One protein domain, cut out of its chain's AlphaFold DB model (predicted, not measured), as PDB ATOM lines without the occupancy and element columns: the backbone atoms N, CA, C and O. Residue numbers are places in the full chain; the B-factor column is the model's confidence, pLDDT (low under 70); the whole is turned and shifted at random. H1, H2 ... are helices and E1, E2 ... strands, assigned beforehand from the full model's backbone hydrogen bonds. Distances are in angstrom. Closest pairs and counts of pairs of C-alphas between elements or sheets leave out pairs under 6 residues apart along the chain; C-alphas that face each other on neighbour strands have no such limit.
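This is residues 5 to 89 of the 95 residues of an uncharacterized protein of Bacillus sp. FJAT-25509 (UniProt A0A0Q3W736). A small three-stranded sheet forms the body's middle; from one end of it H2 runs away and H3 folds back to it, while short H1 and the long link 32 to 42 lie toward the other end. H2 and H3 pack together at a steep angle. The printed part has 85 residues and runs E1, E2, H1, E3, H2, H3; the antiparallel sheet has the order E2, E1, E3, and the class is mixed, helices and strands. It is compact, with a radius of gyration of the C-alphas of 13.7 A, yet elongated, spanning 43 by 25 by 22 A.

Find C-alpha 11 at (18.820, 78.597, -3.008); from there E1 runs through residues 11 to 16, 16.9 A. Beside it look for E2, residues 28 to 31, 10.1 A, and E3, residues 50 to 55, 14.5 A. H1 is residues 43 to 47, 6.1 A. H2, residues 56 to 69, covers 20.1 A; H3, residues 75 to 88, covers 19.8 A and ends at C-alpha 88, (22.918, 78.180, 17.790).

Begin at inner strand E1: N 12 and O 30 of its hairpin with E2 are 2.8 A apart, and N 13 and O 54 toward E3 are 2.8 A apart, both within hydrogen-bond range. E2, H1 and E3 make a split strand-helix-strand unit, two strands running the same way with E1 between them, its crossover right-handed. H1 is on the sheet at a height of 8.8 A, only just over E3 with 3 of its 5 C-alphas. H2 only grazes the sheet with residues 56 to 59. H2 and H3 touch, closest at the C-alphas of Val 63 and Leu 78, 6.3 A, at a steep tilt of 61 degrees, opposite ways. H3 is only just not on the sheet, with 4 pairs of C-alphas within 10 A. In H1, H2 and H3 every O i to N i+4 pair is within hydrogen-bond range.

The C-alphas farthest apart are those of Asn 38 and Glu 72, 44.1 A. The printed part has no cut; the links E1 to E2 and E2 to H1 are long. No printed residue of this model has pLDDT under 70.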
ATOM      1  N   SER A   5      10.068  73.250   0.858       90.50
ATOM      2  CA  SER A   5      10.162  72.097  -0.049       90.50
ATOM      3  C   SER A   5       9.923  72.431  -1.524       90.50
ATOM      4  O   SER A   5      10.211  71.604  -2.383       90.50
ATOM      5  N   ASP A   6       9.371  73.609  -1.827       93.31
ATOM      6  CA  ASP A   6       9.072  74.028  -3.200       93.31
ATOM      7  C   ASP A   6      10.309  74.628  -3.907       93.31
ATOM      8  O   ASP A   6      10.263  74.905  -5.106       93.31
ATOM      9  N   TYR A   7      11.417  74.825  -3.182       93.38
ATOM     10  CA  TYR A   7      12.650  75.446  -3.670       93.38
ATOM     11  C   TYR A   7      13.804  74.442  -3.792       93.38
ATOM     12  O   TYR A   7      13.859  73.435  -3.086       93.38
ATOM     13  N   GLN A   8      14.747  74.733  -4.696       94.62
ATOM     14  CA  GLN A   8      15.991  73.968  -4.811       94.62
ATOM     15  C   GLN A   8      16.865  74.176  -3.568       94.62
ATOM     16  O   GLN A   8      16.869  75.250  -2.971       94.62
ATOM     17  N   TRP A   9      17.618  73.140  -3.201       92.75
ATOM     18  CA  TRP A   9      18.447  73.091  -1.993       92.75
ATOM     19  C   TRP A   9      19.571  74.145  -1.970       92.75
ATOM     20  O   TRP A   9      19.970  74.581  -0.893       92.75
ATOM     21  N   ASN A  10      20.059  74.570  -3.142       92.75
ATOM     22  CA  ASN A  10      21.146  75.541  -3.309       92.75
ATOM     23  C   ASN A  10      20.679  77.010  -3.261       92.75
ATOM     24  O   ASN A  10      21.493  77.932  -3.231       92.75
ATOM     25  N   VAL A  11      19.367  77.251  -3.195       95.44
ATOM     26  CA  VAL A  11      18.820  78.597  -3.008       95.44
ATOM     27  C   VAL A  11      19.164  79.100  -1.608       95.44
ATOM     28  O   VAL A  11      19.025  78.384  -0.626       95.44
ATOM     29  N   SER A  12      19.572  80.355  -1.497       95.69
ATOM     30  CA  SER A  12      19.958  80.998  -0.243       95.69
ATOM     31  C   SER A  12      18.953  82.058   0.194       95.69
ATOM     32  O   SER A  12      18.480  82.859  -0.618       95.69
ATOM     33  N   LEU A  13      18.639  82.074   1.490       95.69
ATOM     34  CA  LEU A  13      17.765  83.053   2.128       95.69
ATOM     35  C   LEU A  13      18.556  84.284   2.570       95.69
ATOM     36  O   LEU A  13      19.532  84.191   3.316       95.69
ATOM     37  N   PHE A  14      18.051  85.448   2.174       95.75
ATOM     38  CA  PHE A  14      18.535  86.752   2.602       95.75
ATOM     39  C   PHE A  14      17.435  87.520   3.330       95.75
ATOM     40  O   PHE A  14      16.308  87.640   2.836       95.75
ATOM     41  N   LEU A  15      17.778  88.100   4.481       95.81
ATOM     42  CA  LEU A  15      16.880  88.928   5.291       95.81
ATOM     43  C   LEU A  15      17.500  90.304   5.582       95.81
ATOM     44  O   LEU A  15      18.720  90.452   5.481       95.81
ATOM     45  N   PRO A  16      16.686  91.320   5.935       94.69
ATOM     46  CA  PRO A  16      17.195  92.629   6.323       94.69
ATOM     47  C   PRO A  16      18.172  92.503   7.489       94.69
ATOM     48  O   PRO A  16      17.890  91.834   8.482       94.69
ATOM     49  N   ASN A  17      19.309  93.171   7.384       90.38
ATOM     50  CA  ASN A  17      20.346  93.140   8.399       90.38
ATOM     51  C   ASN A  17      19.844  93.790   9.707       90.38
ATOM     52  O   ASN A  17      19.255  94.874   9.673       90.38
ATOM     53  N   GLY A  18      20.074  93.139  10.855       82.81
ATOM     54  CA  GLY A  18      19.671  93.641  12.178       82.81
ATOM     55  C   GLY A  18      18.802  92.712  13.038       82.81
ATOM     56  O   GLY A  18      18.271  93.182  14.040       82.81
ATOM     57  N   GLU A  19      18.639  91.438  12.654       75.69
ATOM     58  CA  GLU A  19      18.078  90.330  13.466       75.69
ATOM     59  C   GLU A  19      16.662  90.529  14.061       75.69
ATOM     60  O   GLU A  19      16.179  89.700  14.827       75.69
ATOM     61  N   ASN A  20      15.937  91.585  13.680       86.75
ATOM     62  CA  ASN A  20      14.543  91.815  14.081       86.75
ATOM     63  C   ASN A  20      13.580  91.284  13.013       86.75
ATOM     64  O   ASN A  20      12.869  92.047  12.352       86.75
ATOM     65  N   TRP A  21      13.594  89.969  12.810       94.56
ATOM     66  CA  TRP A  21      12.740  89.304  11.830       94.56
ATOM     67  C   TRP A  21      11.425  88.832  12.451       94.56
ATOM     68  O   TRP A  21      11.343  88.518  13.636       94.56
ATOM     69  N   GLY A  22      10.389  88.754  11.625       94.38
ATOM     70  CA  GLY A  22       9.118  88.126  11.955       94.38
ATOM     71  C   GLY A  22       8.528  87.442  10.727       94.38
ATOM     72  O   GLY A  22       9.045  87.583   9.621       94.38
ATOM     73  N   LEU A  23       7.394  86.763  10.901       92.75
ATOM     74  CA  LEU A  23       6.705  86.039   9.818       92.75
ATOM     75  C   LEU A  23       6.351  86.915   8.599       92.75
ATOM     76  O   LEU A  23       6.200  86.408   7.494       92.75
ATOM     77  N   ASN A  24       6.237  88.233   8.793       92.12
ATOM     78  CA  ASN A  24       5.914  89.198   7.737       92.12
ATOM     79  C   ASN A  24       7.145  89.941   7.187       92.12
ATOM     80  O   ASN A  24       6.989  90.893   6.419       92.12
ATOM     81  N   SER A  25       8.359  89.577   7.607       91.62
ATOM     82  CA  SER A  25       9.581  90.191   7.094       91.62
ATOM     83  C   SER A  25       9.753  89.880   5.610       91.62
ATOM     84  O   SER A  25       9.641  88.735   5.180       91.62
ATOM     85  N   SER A  26      10.056  90.905   4.813       91.25
ATOM     86  CA  SER A  26      10.441  90.703   3.417       91.25
ATOM     87  C   SER A  26      11.768  89.955   3.347       91.25
ATOM     88  O   SER A  26      12.699  90.274   4.084       91.25
ATOM     89  N   CYS A  27      11.867  89.005   2.427       93.38
ATOM     90  CA  CYS A  27      13.066  88.216   2.192       93.38
ATOM     91  C   CYS A  27      13.400  88.169   0.704       93.38
ATOM     92  O   CYS A  27      12.566  88.502  -0.144       93.38
ATOM     93  N   TYR A  28      14.614  87.721   0.410       93.69
ATOM     94  CA  TYR A  28      15.009  87.312  -0.927       93.69
ATOM     95  C   TYR A  28      15.507  85.874  -0.910       93.69
ATOM     96  O   TYR A  28      16.134  85.435   0.052       93.69
ATOM     97  N   LEU A  29      15.219  85.170  -1.999       94.00
ATOM     98  CA  LEU A  29      15.684  83.821  -2.280       94.00
ATOM     99  C   LEU A  29      16.522  83.887  -3.550       94.00
ATOM    100  O   LEU A  29      16.041  84.388  -4.568       94.00
ATOM    101  N   ILE A  30      17.779  83.470  -3.462       94.06
ATOM    102  CA  ILE A  30      18.772  83.699  -4.513       94.06
ATOM    103  C   ILE A  30      19.605  82.442  -4.667       94.06
ATOM    104  O   ILE A  30      20.128  81.940  -3.676       94.06
ATOM    105  N   ASP A  31      19.747  81.955  -5.889       94.12
ATOM    106  CA  ASP A  31      20.755  80.950  -6.192       94.12
ATOM    107  C   ASP A  31      22.124  81.640  -6.287       94.12
ATOM    108  O   ASP A  31      22.325  82.521  -7.126       94.12
ATOM    109  N   LEU A  32      23.039  81.303  -5.375       91.94
ATOM    110  CA  LEU A  32      24.377  81.896  -5.363       91.94
ATOM    111  C   LEU A  32      25.257  81.344  -6.491       91.94
ATOM    112  O   LEU A  32      26.196  82.024  -6.895       91.94
ATOM    113  N   ASP A  33      24.927  80.171  -7.038       90.50
ATOM    114  CA  ASP A  33      25.655  79.567  -8.158       90.50
ATOM    115  C   ASP A  33      25.374  80.297  -9.486       90.50
ATOM    116  O   ASP A  33      26.100  80.118 -10.465       90.50
ATOM    117  N   GLU A  34      24.327  81.129  -9.537       90.94
ATOM    118  CA  GLU A  34      23.981  81.959 -10.699       90.94
ATOM    119  C   GLU A  34      24.665  83.339 -10.694       90.94
ATOM    120  O   GLU A  34      24.457  84.136 -11.615       90.94
ATOM    121  N   LEU A  35      25.459  83.654  -9.667       90.50
ATOM    122  CA  LEU A  35      26.191  84.917  -9.593       90.50
ATOM    123  C   LEU A  35      27.393  84.939 -10.542       90.50
ATOM    124  O   LEU A  35      27.951  83.909 -10.911       90.50
ATOM    125  N   ASP A  36      27.807  86.148 -10.932       88.88
ATOM    126  CA  ASP A  36      29.060  86.333 -11.664       88.88
ATOM    127  C   ASP A  36      30.238  85.805 -10.820       88.88
ATOM    128  O   ASP A  36      30.298  86.075  -9.624       88.88
ATOM    129  N   ASP A  37      31.251  85.190 -11.444       85.50
ATOM    130  CA  ASP A  37      32.443  84.629 -10.761       85.50
ATOM    131  C   ASP A  37      33.194  85.613  -9.831       85.50
ATOM    132  O   ASP A  37      34.040  85.211  -9.036       85.50
ATOM    133  N   ASN A  38      32.939  86.920  -9.961       87.25
ATOM    134  CA  ASN A  38      33.546  87.972  -9.141       87.25
ATOM    135  C   ASN A  38      32.614  88.474  -8.018       87.25
ATOM    136  O   ASN A  38      32.856  89.548  -7.459       87.25
ATOM    137  N   GLU A  39      31.517  87.770  -7.740       87.75
ATOM    138  CA  GLU A  39      30.453  88.175  -6.824       87.75
ATOM    139  C   GLU A  39      30.126  87.057  -5.823       87.75
ATOM    140  O   GLU A  39      29.312  86.185  -6.085       87.75
ATOM    141  N   ASP A  40      30.729  87.126  -4.631       83.56
ATOM    142  CA  ASP A  40      30.458  86.166  -3.546       83.56
ATOM    143  C   ASP A  40      29.084  86.386  -2.882       83.56
ATOM    144  O   ASP A  40      28.518  85.489  -2.258       83.56
ATOM    145  N   ILE A  41      28.566  87.618  -2.949       88.00
ATOM    146  CA  ILE A  41      27.288  88.027  -2.361       88.00
ATOM    147  C   ILE A  41      26.558  88.925  -3.364       88.00
ATOM    148  O   ILE A  41      27.171  89.866  -3.877       88.00
ATOM    149  N   PRO A  42      25.241  88.738  -3.562       90.44
ATOM    150  CA  PRO A  42      24.439  89.552  -4.463       90.44
ATOM    151  C   PRO A  42      24.576  91.056  -4.182       90.44
ATOM    152  O   PRO A  42      24.302  91.526  -3.074       90.44
ATOM    153  N   LYS A  43      24.916  91.855  -5.199       90.00
ATOM    154  CA  LYS A  43      25.085  93.317  -5.114       90.00
ATOM    155  C   LYS A  43      23.859  93.992  -4.521       90.00
ATOM    156  O   LYS A  43      23.992  94.926  -3.730       90.00
ATOM    157  N   PHE A  44      22.663  93.519  -4.871       86.06
ATOM    158  CA  PHE A  44      21.433  94.080  -4.326       86.06
ATOM    159  C   PHE A  44      21.326  93.852  -2.813       86.06
ATOM    160  O   PHE A  44      20.787  94.717  -2.125       86.06
ATOM    161  N   ALA A  45      21.835  92.733  -2.282       90.94
ATOM    162  CA  ALA A  45      21.778  92.451  -0.853       90.94
ATOM    163  C   ALA A  45      22.632  93.469  -0.090       90.94
ATOM    164  O   ALA A  45      22.140  94.123   0.827       90.94
ATOM    165  N   VAL A  46      23.857  93.714  -0.564       89.06
ATOM    166  CA  VAL A  46      24.744  94.754  -0.015       89.06
ATOM    167  C   VAL A  46      24.094  96.139  -0.103       89.06
ATOM    168  O   VAL A  46      24.046  96.875   0.880       89.06
ATOM    169  N   GLN A  47      23.550  96.494  -1.270       92.69
ATOM    170  CA  GLN A  47      22.961  97.815  -1.519       92.69
ATOM    171  C   GLN A  47      21.694  98.091  -0.698       92.69
ATOM    172  O   GLN A  47      21.440  99.242  -0.348       92.69
ATOM    173  N   ASN A  48      20.906  97.060  -0.387       91.31
ATOM    174  CA  ASN A  48      19.650  97.185   0.356       91.31
ATOM    175  C   ASN A  48      19.783  96.787   1.834       91.31
ATOM    176  O   ASN A  48      18.772  96.684   2.525       91.31
ATOM    177  N   ASN A  49      21.009  96.588   2.331       93.12
ATOM    178  CA  ASN A  49      21.296  96.183   3.709       93.12
ATOM    179  C   ASN A  49      20.606  94.860   4.106       93.12
ATOM    180  O   ASN A  49      19.968  94.767   5.154       93.12
ATOM    181  N   TYR A  50      20.734  93.842   3.257       95.06
ATOM    182  CA  TYR A  50      20.368  92.453   3.532       95.06
ATOM    183  C   TYR A  50      21.625  91.622   3.804       95.06
ATOM    184  O   TYR A  50      22.699  91.913   3.278       95.06
ATOM    185  N   CYS A  51      21.483  90.564   4.594       93.50
ATOM    186  CA  CYS A  51      22.544  89.600   4.873       93.50
ATOM    187  C   CYS A  51      22.110  88.184   4.491       93.50
ATOM    188  O   CYS A  51      20.921  87.862   4.543       93.50
ATOM    189  N   TYR A  52      23.084  87.349   4.123       94.38
ATOM    190  CA  TYR A  52      22.891  85.903   4.027       94.38
ATOM    191  C   TYR A  52      22.491  85.357   5.400       94.38
ATOM    192  O   TYR A  52      23.032  85.798   6.417       94.38
ATOM    193  N   VAL A  53      21.546  84.419   5.422       95.62
ATOM    194  CA  VAL A  53      21.038  83.820   6.658       95.62
ATOM    195  C   VAL A  53      21.309  82.324   6.681       95.62
ATOM    196  O   VAL A  53      22.094  81.867   7.502       95.62
ATOM    197  N   LEU A  54      20.678  81.577   5.774       96.38
ATOM    198  CA  LEU A  54      20.794  80.125   5.640       96.38
ATOM    199  C   LEU A  54      20.554  79.730   4.181       96.38
ATOM    200  O   LEU A  54      19.857  80.441   3.450       96.38
ATOM    201  N   ASN A  55      21.084  78.582   3.768       95.69
ATOM    202  CA  ASN A  55      20.675  77.956   2.514       95.69
ATOM    203  C   ASN A  55      19.341  77.207   2.704       95.69
ATOM    204  O   ASN A  55      18.873  76.978   3.822       95.69
ATOM    205  N   MET A  56      18.700  76.849   1.597       97.06
ATOM    206  CA  MET A  56      17.397  76.198   1.612       97.06
ATOM    207  C   MET A  56      17.475  74.770   2.150       97.06
ATOM    208  O   MET A  56      16.506  74.326   2.757       97.06
ATOM    209  N   ALA A  57      18.599  74.071   1.975       97.12
ATOM    210  CA  ALA A  57      18.796  72.741   2.550       97.12
ATOM    211  C   ALA A  57      18.697  72.779   4.086       97.12
ATOM    212  O   ALA A  57      17.906  72.037   4.662       97.12
ATOM    213  N   ASP A  58      19.386  73.722   4.736       98.06
ATOM    214  CA  ASP A  58      19.308  73.918   6.188       98.06
ATOM    215  C   ASP A  58      17.869  74.244   6.621       98.06
ATOM    216  O   ASP A  58      17.358  73.699   7.597       98.06
ATOM    217  N   ILE A  59      17.168  75.107   5.875       97.75
ATOM    218  CA  ILE A  59      15.769  75.463   6.169       97.75
ATOM    219  C   ILE A  59      14.842  74.244   6.032       97.75
ATOM    220  O   ILE A  59      13.942  74.063   6.856       97.75
ATOM    221  N   GLN A  60      15.045  73.409   5.012       97.94
ATOM    222  CA  GLN A  60      14.294  72.168   4.815       97.94
ATOM    223  C   GLN A  60      14.535  71.195   5.976       97.94
ATOM    224  O   GLN A  60      13.566  70.699   6.552       97.94
ATOM    225  N   ASP A  61      15.788  71.021   6.399       98.31
ATOM    226  CA  ASP A  61      16.145  70.172   7.536       98.31
ATOM    227  C   ASP A  61      15.543  70.683   8.855       98.31
ATOM    228  O   ASP A  61      15.055  69.891   9.666       98.31
ATOM    229  N   ILE A  62      15.500  72.006   9.069       98.38
ATOM    230  CA  ILE A  62      14.816  72.611  10.223       98.38
ATOM    231  C   ILE A  62      13.331  72.242  10.205       98.38
ATOM    232  O   ILE A  62      12.802  71.772  11.213       98.38
ATOM    233  N   VAL A  63      12.649  72.429   9.069       97.62
ATOM    234  CA  VAL A  63      11.218  72.112   8.929       97.62
ATOM    235  C   VAL A  63      10.956  70.628   9.187       97.62
ATOM    236  O   VAL A  63      10.015  70.287   9.910       97.62
ATOM    237  N   ASP A  64      11.781  69.746   8.628       97.56
ATOM    238  CA  ASP A  64      11.649  68.301   8.800       97.56
ATOM    239  C   ASP A  64      11.902  67.878  10.246       97.56
ATOM    240  O   ASP A  64      11.181  67.028  10.777       97.56
ATOM    241  N   ASN A  65      12.871  68.500  10.915       98.31
ATOM    242  CA  ASN A  65      13.128  68.285  12.330       98.31
ATOM    243  C   ASN A  65      11.906  68.666  13.190       98.31
ATOM    244  O   ASN A  65      11.465  67.862  14.017       98.31
ATOM    245  N   VAL A  66      11.312  69.845  12.965       98.12
ATOM    246  CA  VAL A  66      10.111  70.268  13.706       98.12
ATOM    247  C   VAL A  66       8.963  69.293  13.474       98.12
ATOM    248  O   VAL A  66       8.343  68.851  14.439       98.12
ATOM    249  N   LYS A  67       8.703  68.903  12.222       96.81
ATOM    250  CA  LYS A  67       7.611  67.978  11.878       96.81
ATOM    251  C   LYS A  67       7.789  66.587  12.485       96.81
ATOM    252  O   LYS A  67       6.795  65.950  12.833       96.81
ATOM    253  N   GLN A  68       9.028  66.116  12.646       97.31
ATOM    254  CA  GLN A  68       9.321  64.855  13.337       97.31
ATOM    255  C   GLN A  68       8.993  64.920  14.835       97.31
ATOM    256  O   GLN A  68       8.524  63.933  15.400       97.31
ATOM    257  N   GLN A  69       9.213  66.072  15.475       97.19
ATOM    258  CA  GLN A  69       8.896  66.275  16.892       97.19
ATOM    259  C   GLN A  69       7.414  66.611  17.123       97.19
ATOM    260  O   GLN A  69       6.818  66.188  18.114       97.19
ATOM    261  N   ARG A  70       6.809  67.377  16.209       95.62
ATOM    262  CA  ARG A  70       5.438  67.893  16.273       95.62
ATOM    263  C   ARG A  70       4.803  67.836  14.884       95.62
ATOM    264  O   ARG A  70       4.945  68.764  14.095       95.62
ATOM    265  N   ALA A  71       4.058  66.767  14.607       92.81
ATOM    266  CA  ALA A  71       3.401  66.578  13.308       92.81
ATOM    267  C   ALA A  71       2.448  67.734  12.938       92.81
ATOM    268  O   ALA A  71       2.398  68.147  11.784       92.81
ATOM    269  N   GLU A  72       1.745  68.289  13.930       93.69
ATOM    270  CA  GLU A  72       0.822  69.425  13.784       93.69
ATOM    271  C   GLU A  72       1.474  70.735  14.269       93.69
ATOM    272  O   GLU A  72       0.939  71.433  15.132       93.69
ATOM    273  N   CYS A  73       2.681  71.040  13.782       95.62
ATOM    274  CA  CYS A  73       3.390  72.275  14.124       95.62
ATOM    275  C   CYS A  73       2.740  73.517  13.493       95.62
ATOM    276  O   CYS A  73       2.268  73.493  12.354       95.62
ATOM    277  N   SER A  74       2.774  74.634  14.213       95.94
ATOM    278  CA  SER A  74       2.353  75.944  13.715       95.94
ATOM    279  C   SER A  74       3.475  76.668  12.960       95.94
ATOM    280  O   SER A  74       4.653  76.336  13.083       95.94
ATOM    281  N   GLU A  75       3.132  77.730  12.226       95.12
ATOM    282  CA  GLU A  75       4.124  78.641  11.629       95.12
ATOM    283  C   GLU A  75       5.051  79.269  12.680       95.12
ATOM    284  O   GLU A  75       6.220  79.521  12.400       95.12
ATOM    285  N   LEU A  76       4.544  79.498  13.896       95.88
ATOM    286  CA  LEU A  76       5.343  80.025  14.998       95.88
ATOM    287  C   LEU A  76       6.361  78.999  15.499       95.88
ATOM    288  O   LEU A  76       7.489  79.391  15.772       95.88
ATOM    289  N   ASP A  77       6.006  77.709  15.557       97.19
ATOM    290  CA  ASP A  77       6.959  76.643  15.907       97.19
ATOM    291  C   ASP A  77       8.094  76.567  14.873       97.19
ATOM    292  O   ASP A  77       9.268  76.468  15.229       97.19
ATOM    293  N   LEU A  78       7.754  76.662  13.582       97.56
ATOM    294  CA  LEU A  78       8.739  76.671  12.497       97.56
ATOM    295  C   LEU A  78       9.651  77.899  12.571       97.56
ATOM    296  O   LEU A  78      10.864  77.783  12.403       97.56
ATOM    297  N   PHE A  79       9.082  79.073  12.848       96.75
ATOM    298  CA  PHE A  79       9.851  80.308  12.963       96.75
ATOM    299  C   PHE A  79      10.750  80.325  14.206       96.75
ATOM    300  O   PHE A  79      11.891  80.776  14.130       96.75
ATOM    301  N   GLU A  80      10.281  79.787  15.333       97.31
ATOM    302  CA  GLU A  80      11.097  79.605  16.537       97.31
ATOM    303  C   GLU A  80      12.281  78.669  16.266       97.31
ATOM    304  O   GLU A  80      13.418  79.009  16.595       97.31
ATOM    305  N   ALA A  81      12.042  77.531  15.609       98.06
ATOM    306  CA  ALA A  81      13.096  76.593  15.239       98.06
ATOM    307  C   ALA A  81      14.114  77.209  14.269       98.06
ATOM    308  O   ALA A  81      15.317  77.015  14.439       98.06
ATOM    309  N   PHE A  82      13.644  77.999  13.300       97.81
ATOM    310  CA  PHE A  82      14.496  78.756  12.386       97.81
ATOM    311  C   PHE A  82      15.413  79.739  13.128       97.81
ATOM    312  O   PHE A  82      16.627  79.719  12.928       97.81
ATOM    313  N   LEU A  83      14.855  80.562  14.024       96.94
ATOM    314  CA  LEU A  83      15.643  81.505  14.823       96.94
ATOM    315  C   LEU A  83      16.628  80.784  15.749       96.94
ATOM    316  O   LEU A  83      17.748  81.256  15.950       96.94
ATOM    317  N   TYR A  84      16.220  79.645  16.312       97.88
ATOM    318  CA  TYR A  84      17.083  78.822  17.150       97.88
ATOM    319  C   TYR A  84      18.271  78.277  16.350       97.88
ATOM    320  O   TYR A  84      19.410  78.436  16.784       97.88
ATOM    321  N   TYR A  85      18.031  77.708  15.167       98.19
ATOM    322  CA  TYR A  85      19.095  77.189  14.311       98.19
ATOM    323  C   TYR A  85      20.053  78.292  13.868       98.19
ATOM    324  O   TYR A  85      21.255  78.153  14.043       98.19
ATOM    325  N   PHE A  86      19.535  79.431  13.397       95.88
ATOM    326  CA  PHE A  86      20.368  80.573  13.014       95.88
ATOM    327  C   PHE A  86      21.287  81.039  14.156       95.88
ATOM    328  O   PHE A  86      22.447  81.378  13.936       95.88
ATOM    329  N   LYS A  87      20.779  81.043  15.393       95.94
ATOM    330  CA  LYS A  87      21.524  81.528  16.559       95.94
ATOM    331  C   LYS A  87      22.517  80.515  17.127       95.94
ATOM    332  O   LYS A  87      23.530  80.921  17.700       95.94
ATOM    333  N   TYR A  88      22.197  79.226  17.061       97.31
ATOM    334  CA  TYR A  88      22.918  78.180  17.790       97.31
ATOM    335  C   TYR A  88      23.563  77.121  16.896       97.31
ATOM    336  O   TYR A  88      24.261  76.265  17.435       97.31
ATOM    337  N   ASP A  89      23.338  77.176  15.582       96.88
ATOM    338  CA  ASP A  89      23.776  76.172  14.605       96.88
ATOM    339  C   ASP A  89      23.380  74.747  15.035       96.88
ATOM    340  O   ASP A  89      24.175  73.807  15.080       96.88
TER     341      ASP A  89